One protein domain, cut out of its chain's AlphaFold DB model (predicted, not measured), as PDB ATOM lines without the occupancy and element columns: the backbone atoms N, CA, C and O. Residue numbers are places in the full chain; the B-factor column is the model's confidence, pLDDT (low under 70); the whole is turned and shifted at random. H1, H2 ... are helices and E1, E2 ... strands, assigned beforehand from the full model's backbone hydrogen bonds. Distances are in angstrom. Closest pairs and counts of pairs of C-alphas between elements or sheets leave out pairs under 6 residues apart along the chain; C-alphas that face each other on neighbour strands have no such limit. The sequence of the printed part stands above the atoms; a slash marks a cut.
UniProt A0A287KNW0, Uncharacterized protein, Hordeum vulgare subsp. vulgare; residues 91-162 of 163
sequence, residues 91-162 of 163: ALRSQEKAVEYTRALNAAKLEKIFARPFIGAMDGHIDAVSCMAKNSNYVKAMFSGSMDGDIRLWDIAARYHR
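Overview. This is residues 91 to 162 of the 163 residues of an uncharacterized protein of Hordeum vulgare subsp. vulgare (UniProt A0A287KNW0). A small three-stranded sheet, E1 E2 E3, makes a compact head at one end, and the helix H1 sticks out far from it as an arm, joined by a long strip of chain. Residues 91 to 119 stand free and make most of the length. The printed part has 72 residues with one named helix, then three strands, all antiparallel in the order E1 - E2 - E3; the class is mixed, helices and strands. It is extended, with a radius of gyration of the C-alphas of 22.2 A and spans of 70 by 27 by 19 A.

Along the chain. Find E1 at residues 129 to 134, beginning at C-alpha 129 (167.279, 94.851, -3.298) and 14.1 A long. E2, residues 141 to 146, runs 16.7 A; E3, residues 151 to 155, runs 13.5 A and ends at C-alpha 155 (169.053, 98.265, -19.310). H1, residues 96 to 114, begins at C-alpha 96 (191.506, 141.013, -11.970) and runs 26.7 A.

Arrangement. Look first at the meander E1 E2 E3, each strand the antiparallel neighbour of the one before. In the hairpin E1 and E2, at 163 degrees, N 133 and O 143 are 2.9 A apart, within hydrogen-bond range. In the hairpin E2 and E3, at 150 degrees, N 154 and O 142 are 2.8 A apart, also within range. H1 is not on the sheet, and in it every O i to N i+4 pair is within hydrogen-bond range.

Size, cuts and confidence. The C-alphas of Ala 91 and Gly 149, the two farthest apart, are 71.5 A from each other. The printed part has no cut. The link from H1 to E1, 14 residues, is long. Residue 162 has a pLDDT under 70.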
ATOM      1  N   ALA A  91     198.077 146.265 -16.559       89.94
ATOM      2  CA  ALA A  91     197.867 147.579 -15.951       89.94
ATOM      3  C   ALA A  91     196.465 148.154 -16.227       89.94
ATOM      4  O   ALA A  91     195.919 148.875 -15.392       89.94
ATOM      5  N   LEU A  92     195.854 147.813 -17.370       90.25
ATOM      6  CA  LEU A  92     194.489 148.235 -17.705       90.25
ATOM      7  C   LEU A  92     193.429 147.447 -16.921       90.25
ATOM      8  O   LEU A  92     192.279 147.879 -16.836       90.25
ATOM      9  N   ARG A  93     193.800 146.299 -16.336       85.88
ATOM     10  CA  ARG A  93     192.899 145.379 -15.630       85.88
ATOM     11  C   ARG A  93     193.212 145.321 -14.131       85.88
ATOM     12  O   ARG A  93     193.494 144.267 -13.572       85.88
ATOM     13  N   SER A  94     193.088 146.462 -13.457       88.88
ATOM     14  CA  SER A  94     193.466 146.626 -12.043       88.88
ATOM     15  C   SER A  94     192.754 145.689 -11.048       88.88
ATOM     16  O   SER A  94     193.332 145.339 -10.022       88.88
ATOM     17  N   GLN A  95     191.517 145.260 -11.326       92.12
ATOM     18  CA  GLN A  95     190.685 144.452 -10.414       92.12
ATOM     19  C   GLN A  95     190.539 142.977 -10.828       92.12
ATOM     20  O   GLN A  95     189.514 142.351 -10.559       92.12
ATOM     21  N   GLU A  96     191.550 142.397 -11.475       90.50
ATOM     22  CA  GLU A  96     191.506 141.013 -11.970       90.50
ATOM     23  C   GLU A  96     191.075 139.995 -10.898       90.50
ATOM     24  O   GLU A  96     190.056 139.322 -11.066       90.50
ATOM     25  N   LYS A  97     191.750 139.982  -9.742       92.81
ATOM     26  CA  LYS A  97     191.474 139.033  -8.647       92.81
ATOM     27  C   LYS A  97     190.053 139.142  -8.079       92.81
ATOM     28  O   LYS A  97     189.430 138.134  -7.762       92.81
ATOM     29  N   ALA A  98     189.519 140.357  -7.948       95.81
ATOM     30  CA  ALA A  98     188.169 140.570  -7.420       95.81
ATOM     31  C   ALA A  98     187.090 140.104  -8.416       95.81
ATOM     32  O   ALA A  98     186.090 139.489  -8.033       95.81
ATOM     33  N   VAL A  99     187.308 140.344  -9.712       95.44
ATOM     34  CA  VAL A  99     186.419 139.863 -10.779       95.44
ATOM     35  C   VAL A  99     186.449 138.337 -10.864       95.44
ATOM     36  O   VAL A  99     185.409 137.704 -11.021       95.44
ATOM     37  N   GLU A 100     187.617 137.720 -10.721       95.88
ATOM     38  CA  GLU A 100     187.743 136.260 -10.696       95.88
ATOM     39  C   GLU A 100     187.063 135.639  -9.478       95.88
ATOM     40  O   GLU A 100     186.325 134.666  -9.628       95.88
ATOM     41  N   TYR A 101     187.217 136.243  -8.298       98.00
ATOM     42  CA  TYR A 101     186.526 135.802  -7.089       98.00
ATOM     43  C   TYR A 101     185.004 135.800  -7.268       98.00
ATOM     44  O   TYR A 101     184.340 134.805  -6.984       98.00
ATOM     45  N   THR A 102     184.434 136.892  -7.790       97.75
ATOM     46  CA  THR A 102     182.982 136.974  -8.022       97.75
ATOM     47  C   THR A 102     182.504 135.970  -9.072       97.75
ATOM     48  O   THR A 102     181.450 135.361  -8.891       97.75
ATOM     49  N   ARG A 103     183.288 135.726 -10.132       98.19
ATOM     50  CA  ARG A 103     183.006 134.675 -11.126       98.19
ATOM     51  C   ARG A 103     183.024 133.280 -10.505       98.19
ATOM     52  O   ARG A 103     182.099 132.514 -10.757       98.19
ATOM     53  N   ALA A 104     184.020 132.973  -9.677       98.00
ATOM     54  CA  ALA A 104     184.128 131.690  -8.983       98.00
ATOM     55  C   ALA A 104     182.966 131.478  -8.000       98.00
ATOM     56  O   ALA A 104     182.346 130.417  -7.984       98.00
ATOM     57  N   LEU A 105     182.609 132.512  -7.235       98.12
ATOM     58  CA  LEU A 105     181.475 132.483  -6.312       98.12
ATOM     59  C   LEU A 105     180.161 132.250  -7.074       98.12
ATOM     60  O   LEU A 105     179.351 131.406  -6.691       98.12
ATOM     61  N   ASN A 106     179.956 132.963  -8.181       98.06
ATOM     62  CA  ASN A 106     178.786 132.768  -9.030       98.06
ATOM     63  C   ASN A 106     178.757 131.357  -9.631       98.06
ATOM     64  O   ASN A 106     177.702 130.736  -9.613       98.06
ATOM     65  N   ALA A 107     179.892 130.812 -10.077       98.00
ATOM     66  CA  ALA A 107     179.974 129.435 -10.563       98.00
ATOM     67  C   ALA A 107     179.578 128.417  -9.479       98.00
ATOM     68  O   ALA A 107     178.715 127.578  -9.722       98.00
ATOM     69  N   ALA A 108     180.108 128.554  -8.260       97.81
ATOM     70  CA  ALA A 108     179.758 127.687  -7.133       97.81
ATOM     71  C   ALA A 108     178.274 127.804  -6.729       97.81
ATOM     72  O   ALA A 108     177.647 126.830  -6.311       97.81
ATOM     73  N   LYS A 109     177.676 128.998  -6.855       97.62
ATOM     74  CA  LYS A 109     176.228 129.188  -6.666       97.62
ATOM     75  C   LYS A 109     175.426 128.481  -7.753       97.62
ATOM     76  O   LYS A 109     174.455 127.805  -7.429       97.62
ATOM     77  N   LEU A 110     175.823 128.636  -9.015       97.62
ATOM     78  CA  LEU A 110     175.147 128.003 -10.144       97.62
ATOM     79  C   LEU A 110     175.199 126.478 -10.034       97.62
ATOM     80  O   LEU A 110     174.170 125.842 -10.213       97.62
ATOM     81  N   GLU A 111     176.336 125.899  -9.651       95.69
ATOM     82  CA  GLU A 111     176.464 124.456  -9.406       95.69
ATOM     83  C   GLU A 111     175.422 123.954  -8.396       95.69
ATOM     84  O   GLU A 111     174.725 122.976  -8.657       95.69
ATOM     85  N   LYS A 112     175.241 124.672  -7.280       95.56
ATOM     86  CA  LYS A 112     174.234 124.330  -6.264       95.56
ATOM     87  C   LYS A 112     172.800 124.496  -6.764       95.56
ATOM     88  O   LYS A 112     171.952 123.678  -6.433       95.56
ATOM     89  N   ILE A 113     172.520 125.537  -7.549       96.44
ATOM     90  CA  ILE A 113     171.184 125.777  -8.125       96.44
ATOM     91  C   ILE A 113     170.829 124.687  -9.144       96.44
ATOM     92  O   ILE A 113     169.686 124.237  -9.203       96.44
ATOM     93  N   PHE A 114     171.807 124.246  -9.935       95.69
ATOM     94  CA  PHE A 114     171.629 123.205 -10.945       95.69
ATOM     95  C   PHE A 114     171.786 121.781 -10.400       95.69
ATOM     96  O   PHE A 114     171.593 120.825 -11.152       95.69
ATOM     97  N   ALA A 115     172.087 121.612  -9.110       95.38
ATOM     98  CA  ALA A 115     172.209 120.304  -8.484       95.38
ATOM     99  C   ALA A 115     170.846 119.590  -8.449       95.38
ATOM    100  O   ALA A 115     170.034 119.763  -7.541       95.38
ATOM    101  N   ARG A 116     170.601 118.751  -9.458       93.38
ATOM    102  CA  ARG A 116     169.463 117.828  -9.546       93.38
ATOM    103  C   ARG A 116     170.004 116.394  -9.588       93.38
ATOM    104  O   ARG A 116     170.104 115.825 -10.671       93.38
ATOM    105  N   PRO A 117     170.409 115.822  -8.434       94.75
ATOM    106  CA  PRO A 117     171.150 114.557  -8.393       94.75
ATOM    107  C   PRO A 117     170.303 113.337  -8.781       94.75
ATOM    108  O   PRO A 117     170.838 112.327  -9.227       94.75
ATOM    109  N   PHE A 118     168.983 113.415  -8.615       93.12
ATOM    110  CA  PHE A 118     168.084 112.323  -8.960       93.12
ATOM    111  C   PHE A 118     167.740 112.349 -10.454       93.12
ATOM    112  O   PHE A 118     167.099 113.285 -10.936       93.12
ATOM    113  N   ILE A 119     168.162 111.306 -11.171       90.88
ATOM    114  CA  ILE A 119     167.931 111.139 -12.615       90.88
ATOM    115  C   ILE A 119     166.680 110.286 -12.870       90.88
ATOM    116  O   ILE A 119     165.922 110.551 -13.801       90.88
ATOM    117  N   GLY A 120     166.451 109.269 -12.040       89.69
ATOM    118  CA  GLY A 120     165.311 108.364 -12.136       89.69
ATOM    119  C   GLY A 120     165.518 107.111 -11.289       89.69
ATOM    120  O   GLY A 120     166.645 106.797 -10.908       89.69
ATOM    121  N   ALA A 121     164.427 106.405 -11.008       89.88
ATOM    122  CA  ALA A 121     164.434 105.113 -10.331       89.88
ATOM    123  C   ALA A 121     164.066 104.004 -11.325       89.88
ATOM    124  O   ALA A 121     163.353 104.250 -12.299       89.88
ATOM    125  N   MET A 122     164.574 102.800 -11.085       88.69
ATOM    126  CA  MET A 122     164.183 101.595 -11.810       88.69
ATOM    127  C   MET A 122     163.266 100.794 -10.895       88.69
ATOM    128  O   MET A 122     163.725 100.300  -9.866       88.69
ATOM    129  N   ASP A 123     161.988 100.726 -11.245       87.44
ATOM    130  CA  ASP A 123     160.966 100.063 -10.438       87.44
ATOM    131  C   ASP A 123     160.642  98.678 -11.014       87.44
ATOM    132  O   ASP A 123     160.625  98.493 -12.236       87.44
ATOM    133  N   GLY A 124     160.433  97.692 -10.143       87.25
ATOM    134  CA  GLY A 124     160.101  96.332 -10.569       87.25
ATOM    135  C   GLY A 124     160.277  95.242  -9.515       87.25
ATOM    136  O   GLY A 124     159.577  94.240  -9.602       87.25
ATOM    137  N   HIS A 125     161.173  95.409  -8.536       91.31
ATOM    138  CA  HIS A 125     161.261  94.480  -7.397       91.31
ATOM    139  C   HIS A 125     160.142  94.744  -6.396       91.31
ATOM    140  O   HIS A 125     159.771  95.896  -6.188       91.31
ATOM    141  N   ILE A 126     159.586  93.673  -5.828       92.06
ATOM    142  CA  ILE A 126     158.459  93.754  -4.890       92.06
ATOM    143  C   ILE A 126     159.001  94.020  -3.481       92.06
ATOM    144  O   ILE A 126     158.429  94.820  -2.742       92.06
ATOM    145  N   ASP A 127     160.136  93.404  -3.149       92.44
ATOM    146  CA  ASP A 127     160.870  93.569  -1.896       92.44
ATOM    147  C   ASP A 127     162.233  94.271  -2.102       92.44
ATOM    148  O   ASP A 127     162.607  94.712  -3.197       92.44
ATOM    149  N   ALA A 128     162.979  94.440  -1.012       92.38
ATOM    150  CA  ALA A 128     164.248  95.144  -0.971       92.38
ATOM    151  C   ALA A 128     165.339  94.463  -1.817       92.38
ATOM    152  O   ALA A 128     165.569  93.252  -1.765       92.38
ATOM    153  N   VAL A 129     166.101  95.290  -2.540       93.31
ATOM    154  CA  VAL A 129     167.279  94.851  -3.298       93.31
ATOM    155  C   VAL A 129     168.415  94.531  -2.330       93.31
ATOM    156  O   VAL A 129     168.930  95.418  -1.650       93.31
ATOM    157  N   SER A 130     168.829  93.265  -2.286       93.50
ATOM    158  CA  SER A 130     169.890  92.779  -1.398       93.50
ATOM    159  C   SER A 130     171.274  92.849  -2.048       93.50
ATOM    160  O   SER A 130     172.273  93.069  -1.362       93.50
ATOM    161  N   CYS A 131     171.354  92.696  -3.375       91.56
ATOM    162  CA  CYS A 131     172.616  92.731  -4.109       91.56
ATOM    163  C   CYS A 131     172.489  93.408  -5.482       91.56
ATOM    164  O   CYS A 131     171.451  93.363  -6.141       91.56
ATOM    165  N   MET A 132     173.577  94.037  -5.931       92.81
ATOM    166  CA  MET A 132     173.691  94.660  -7.251       92.81
ATOM    167  C   MET A 132     175.070  94.385  -7.845       92.81
ATOM    168  O   MET A 132     176.077  94.448  -7.142       92.81
ATOM    169  N   ALA A 133     175.129  94.127  -9.150       93.44
ATOM    170  CA  ALA A 133     176.381  93.920  -9.867       93.44
ATOM    171  C   ALA A 133     176.370  94.658 -11.210       93.44
ATOM    172  O   ALA A 133     175.450  94.514 -12.016       93.44
ATOM    173  N   LYS A 134     177.423  95.441 -11.470       92.88
ATOM    174  CA  LYS A 134     177.643  96.086 -12.771       92.88
ATOM    175  C   LYS A 134     178.403  95.151 -13.705       92.88
ATOM    176  O   LYS A 134     179.304  94.436 -13.270       92.88
ATOM    177  N   ASN A 135     178.106  95.217 -14.995       93.38
ATOM    178  CA  ASN A 135     178.919  94.547 -15.998       93.38
ATOM    179  C   ASN A 135     180.072  95.465 -16.446       93.38
ATOM    180  O   ASN A 135     179.837  96.595 -16.871       93.38
ATOM    181  N   SER A 136     181.323  94.995 -16.366       92.69
ATOM    182  CA  SER A 136     182.490  95.782 -16.806       92.69
ATOM    183  C   SER A 136     182.629  95.861 -18.329       92.69
ATOM    184  O   SER A 136     183.243  96.799 -18.829       92.69
ATOM    185  N   ASN A 137     182.073  94.894 -19.062       93.25
ATOM    186  CA  ASN A 137     182.154  94.842 -20.523       93.25
ATOM    187  C   ASN A 137     181.016  95.634 -21.180       93.25
ATOM    188  O   ASN A 137     181.192  96.209 -22.251       93.25
ATOM    189  N   TYR A 138     179.849  95.692 -20.530       89.81
ATOM    190  CA  TYR A 138     178.655  96.351 -21.056       89.81
ATOM    191  C   TYR A 138     178.073  97.342 -20.043       89.81
ATOM    192  O   TYR A 138     177.343  96.953 -19.139       89.81
ATOM    193  N   VAL A 139     178.317  98.641 -20.249       89.06
ATOM    194  CA  VAL A 139     177.870  99.720 -19.338       89.06
ATOM    195  C   VAL A 139     176.344  99.815 -19.226       89.06
ATOM    196  O   VAL A 139     175.827 100.269 -18.215       89.06
ATOM    197  N   LYS A 140     175.604  99.369 -20.246       91.00
ATOM    198  CA  LYS A 140     174.134  99.395 -20.235       91.00
ATOM    199  C   LYS A 140     173.521  98.323 -19.335       91.00
ATOM    200  O   LYS A 140     172.371  98.478 -18.952       91.00
ATOM    201  N   ALA A 141     174.253  97.249 -19.038       90.06
ATOM    202  CA  ALA A 141     173.726  96.084 -18.344       90.06
ATOM    203  C   ALA A 141     174.078  96.124 -16.854       90.06
ATOM    204  O   ALA A 141     175.253  96.172 -16.476       90.06
ATOM    205  N   MET A 142     173.054  96.044 -16.007       92.38
ATOM    206  CA  MET A 142     173.214  95.931 -14.560       92.38
ATOM    207  C   MET A 142     172.310  94.830 -14.014       92.38
ATOM    208  O   MET A 142     171.167  94.691 -14.439       92.38
ATOM    209  N   PHE A 143     172.824  94.059 -13.063       92.44
ATOM    210  CA  PHE A 143     172.076  93.020 -12.368       92.44
ATOM    211  C   PHE A 143     171.677  93.505 -10.980       92.44
ATOM    212  O   PHE A 143     172.444  94.196 -10.308       92.44
ATOM    213  N   SER A 144     170.496  93.092 -10.541       93.81
ATOM    214  CA  SER A 144     170.017  93.288  -9.172       93.81
ATOM    215  C   SER A 144     169.325  92.020  -8.686       93.81
ATOM    216  O   SER A 144     168.506  91.481  -9.437       93.81
ATOM    217  N   GLY A 145     169.615  91.587  -7.463       93.88
ATOM    218  CA  GLY A 145     168.894  90.519  -6.772       93.88
ATOM    219  C   GLY A 145     168.052  91.083  -5.631       93.88
ATOM    220  O   GLY A 145     168.534  91.917  -4.860       93.88
ATOM    221  N   SER A 146     166.796  90.645  -5.553       94.44
ATOM    222  CA  SER A 146     165.854  90.990  -4.483       94.44
ATOM    223  C   SER A 146     165.728  89.851  -3.471       94.44
ATOM    224  O   SER A 146     166.046  88.697  -3.767       94.44
ATOM    225  N   MET A 147     165.254  90.179  -2.270       91.31
ATOM    226  CA  MET A 147     164.856  89.200  -1.253       91.31
ATOM    227  C   MET A 147     163.607  88.391  -1.659       91.31
ATOM    228  O   MET A 147     163.359  87.330  -1.093       91.31
ATOM    229  N   ASP A 148     162.903  88.820  -2.715       87.44
ATOM    230  CA  ASP A 148     161.841  88.054  -3.390       87.44
ATOM    231  C   ASP A 148     162.334  86.708  -3.960       87.44
ATOM    232  O   ASP A 148     161.538  85.816  -4.243       87.44
ATOM    233  N   GLY A 149     163.651  86.568  -4.165       88.06
ATOM    234  CA  GLY A 149     164.270  85.452  -4.885       88.06
ATOM    235  C   GLY A 149     164.478  85.722  -6.380       88.06
ATOM    236  O   GLY A 149     165.145  84.935  -7.053       88.06
ATOM    237  N   ASP A 150     163.981  86.855  -6.884       90.75
ATOM    238  CA  ASP A 150     164.109  87.260  -8.283       90.75
ATOM    239  C   ASP A 150     165.418  88.012  -8.565       90.75
ATOM    240  O   ASP A 150     165.859  88.892  -7.814       90.75
ATOM    241  N   ILE A 151     166.008  87.718  -9.727       92.88
ATOM    242  CA  ILE A 151     167.158  88.441 -10.275       92.88
ATOM    243  C   ILE A 151     166.739  89.082 -11.594       92.88
ATOM    244  O   ILE A 151     166.391  88.390 -12.545       92.88
ATOM    245  N   ARG A 152     166.836  90.413 -11.666       91.12
ATOM    246  CA  ARG A 152     166.482  91.196 -12.858       91.12
ATOM    247  C   ARG A 152     167.722  91.717 -13.573       91.12
ATOM    248  O   ARG A 152     168.672  92.189 -12.936       91.12
ATOM    249  N   LEU A 153     167.684  91.662 -14.906       92.12
ATOM    250  CA  LEU A 153     168.657  92.301 -15.794       92.12
ATOM    251  C   LEU A 153     168.100  93.636 -16.288       92.12
ATOM    252  O   LEU A 153     167.127  93.668 -17.041       92.12
ATOM    253  N   TRP A 154     168.764  94.726 -15.919       92.69
ATOM    254  CA  TRP A 154     168.386  96.088 -16.280       92.69
ATOM    255  C   TRP A 154     169.154  96.610 -17.484       92.69
ATOM    256  O   TRP A 154     170.366  96.406 -17.597       92.69
ATOM    257  N   ASP A 155     168.450  97.365 -18.329       91.38
ATOM    258  CA  ASP A 155     169.053  98.265 -19.310       91.38
ATOM    259  C   ASP A 155     169.031  99.708 -18.779       91.38
ATOM    260  O   ASP A 155     167.972 100.326 -18.698       91.38
ATOM    261  N   ILE A 156     170.191 100.268 -18.421       90.19
ATOM    262  CA  ILE A 156     170.305 101.609 -17.812       90.19
ATOM    263  C   ILE A 156     169.821 102.715 -18.763       90.19
ATOM    264  O   ILE A 156     169.265 103.721 -18.316       90.19
ATOM    265  N   ALA A 157     170.014 102.548 -20.075       89.31
ATOM    266  CA  ALA A 157     169.645 103.577 -21.045       89.31
ATOM    267  C   ALA A 157     168.121 103.717 -21.155       89.31
ATOM    268  O   ALA A 157     167.591 104.829 -21.199       89.31
ATOM    269  N   ALA A 158     167.428 102.581 -21.170       87.50
ATOM    270  CA  ALA A 158     165.984 102.521 -21.338       87.50
ATOM    271  C   ALA A 158     165.213 102.404 -20.008       87.50
ATOM    272  O   ALA A 158     164.007 102.628 -19.990       87.50
ATOM    273  N   ARG A 159     165.909 102.121 -18.896       86.44
ATOM    274  CA  ARG A 159     165.385 101.999 -17.522       86.44
ATOM    275  C   ARG A 159     164.252 100.978 -17.375       86.44
ATOM    276  O   ARG A 159     163.315 101.199 -16.615       86.44
ATOM    277  N   TYR A 160     164.352  99.855 -18.081       85.19
ATOM    278  CA  TYR A 160     163.447  98.715 -17.925       85.19
ATOM    279  C   TYR A 160     164.242  97.416 -17.742       85.19
ATOM    280  O   TYR A 160     165.403  97.323 -18.161       85.19
ATOM    281  N   HIS A 161     163.631  96.432 -17.080       84.19
ATOM    282  CA  HIS A 161     164.199  95.095 -16.931       84.19
ATOM    283  C   HIS A 161     163.771  94.216 -18.107       84.19
ATOM    284  O   HIS A 161     162.652  94.327 -18.605       84.19
ATOM    285  N   ARG A 162     164.689  93.379 -18.596       69.56
ATOM    286  CA  ARG A 162     164.476  92.570 -19.806       69.56
ATOM    287  C   ARG A 162     163.998  91.141 -19.506       69.56
ATOM    288  O   ARG A 162     163.604  90.450 -20.441       69.56
TER     289      ARG A 162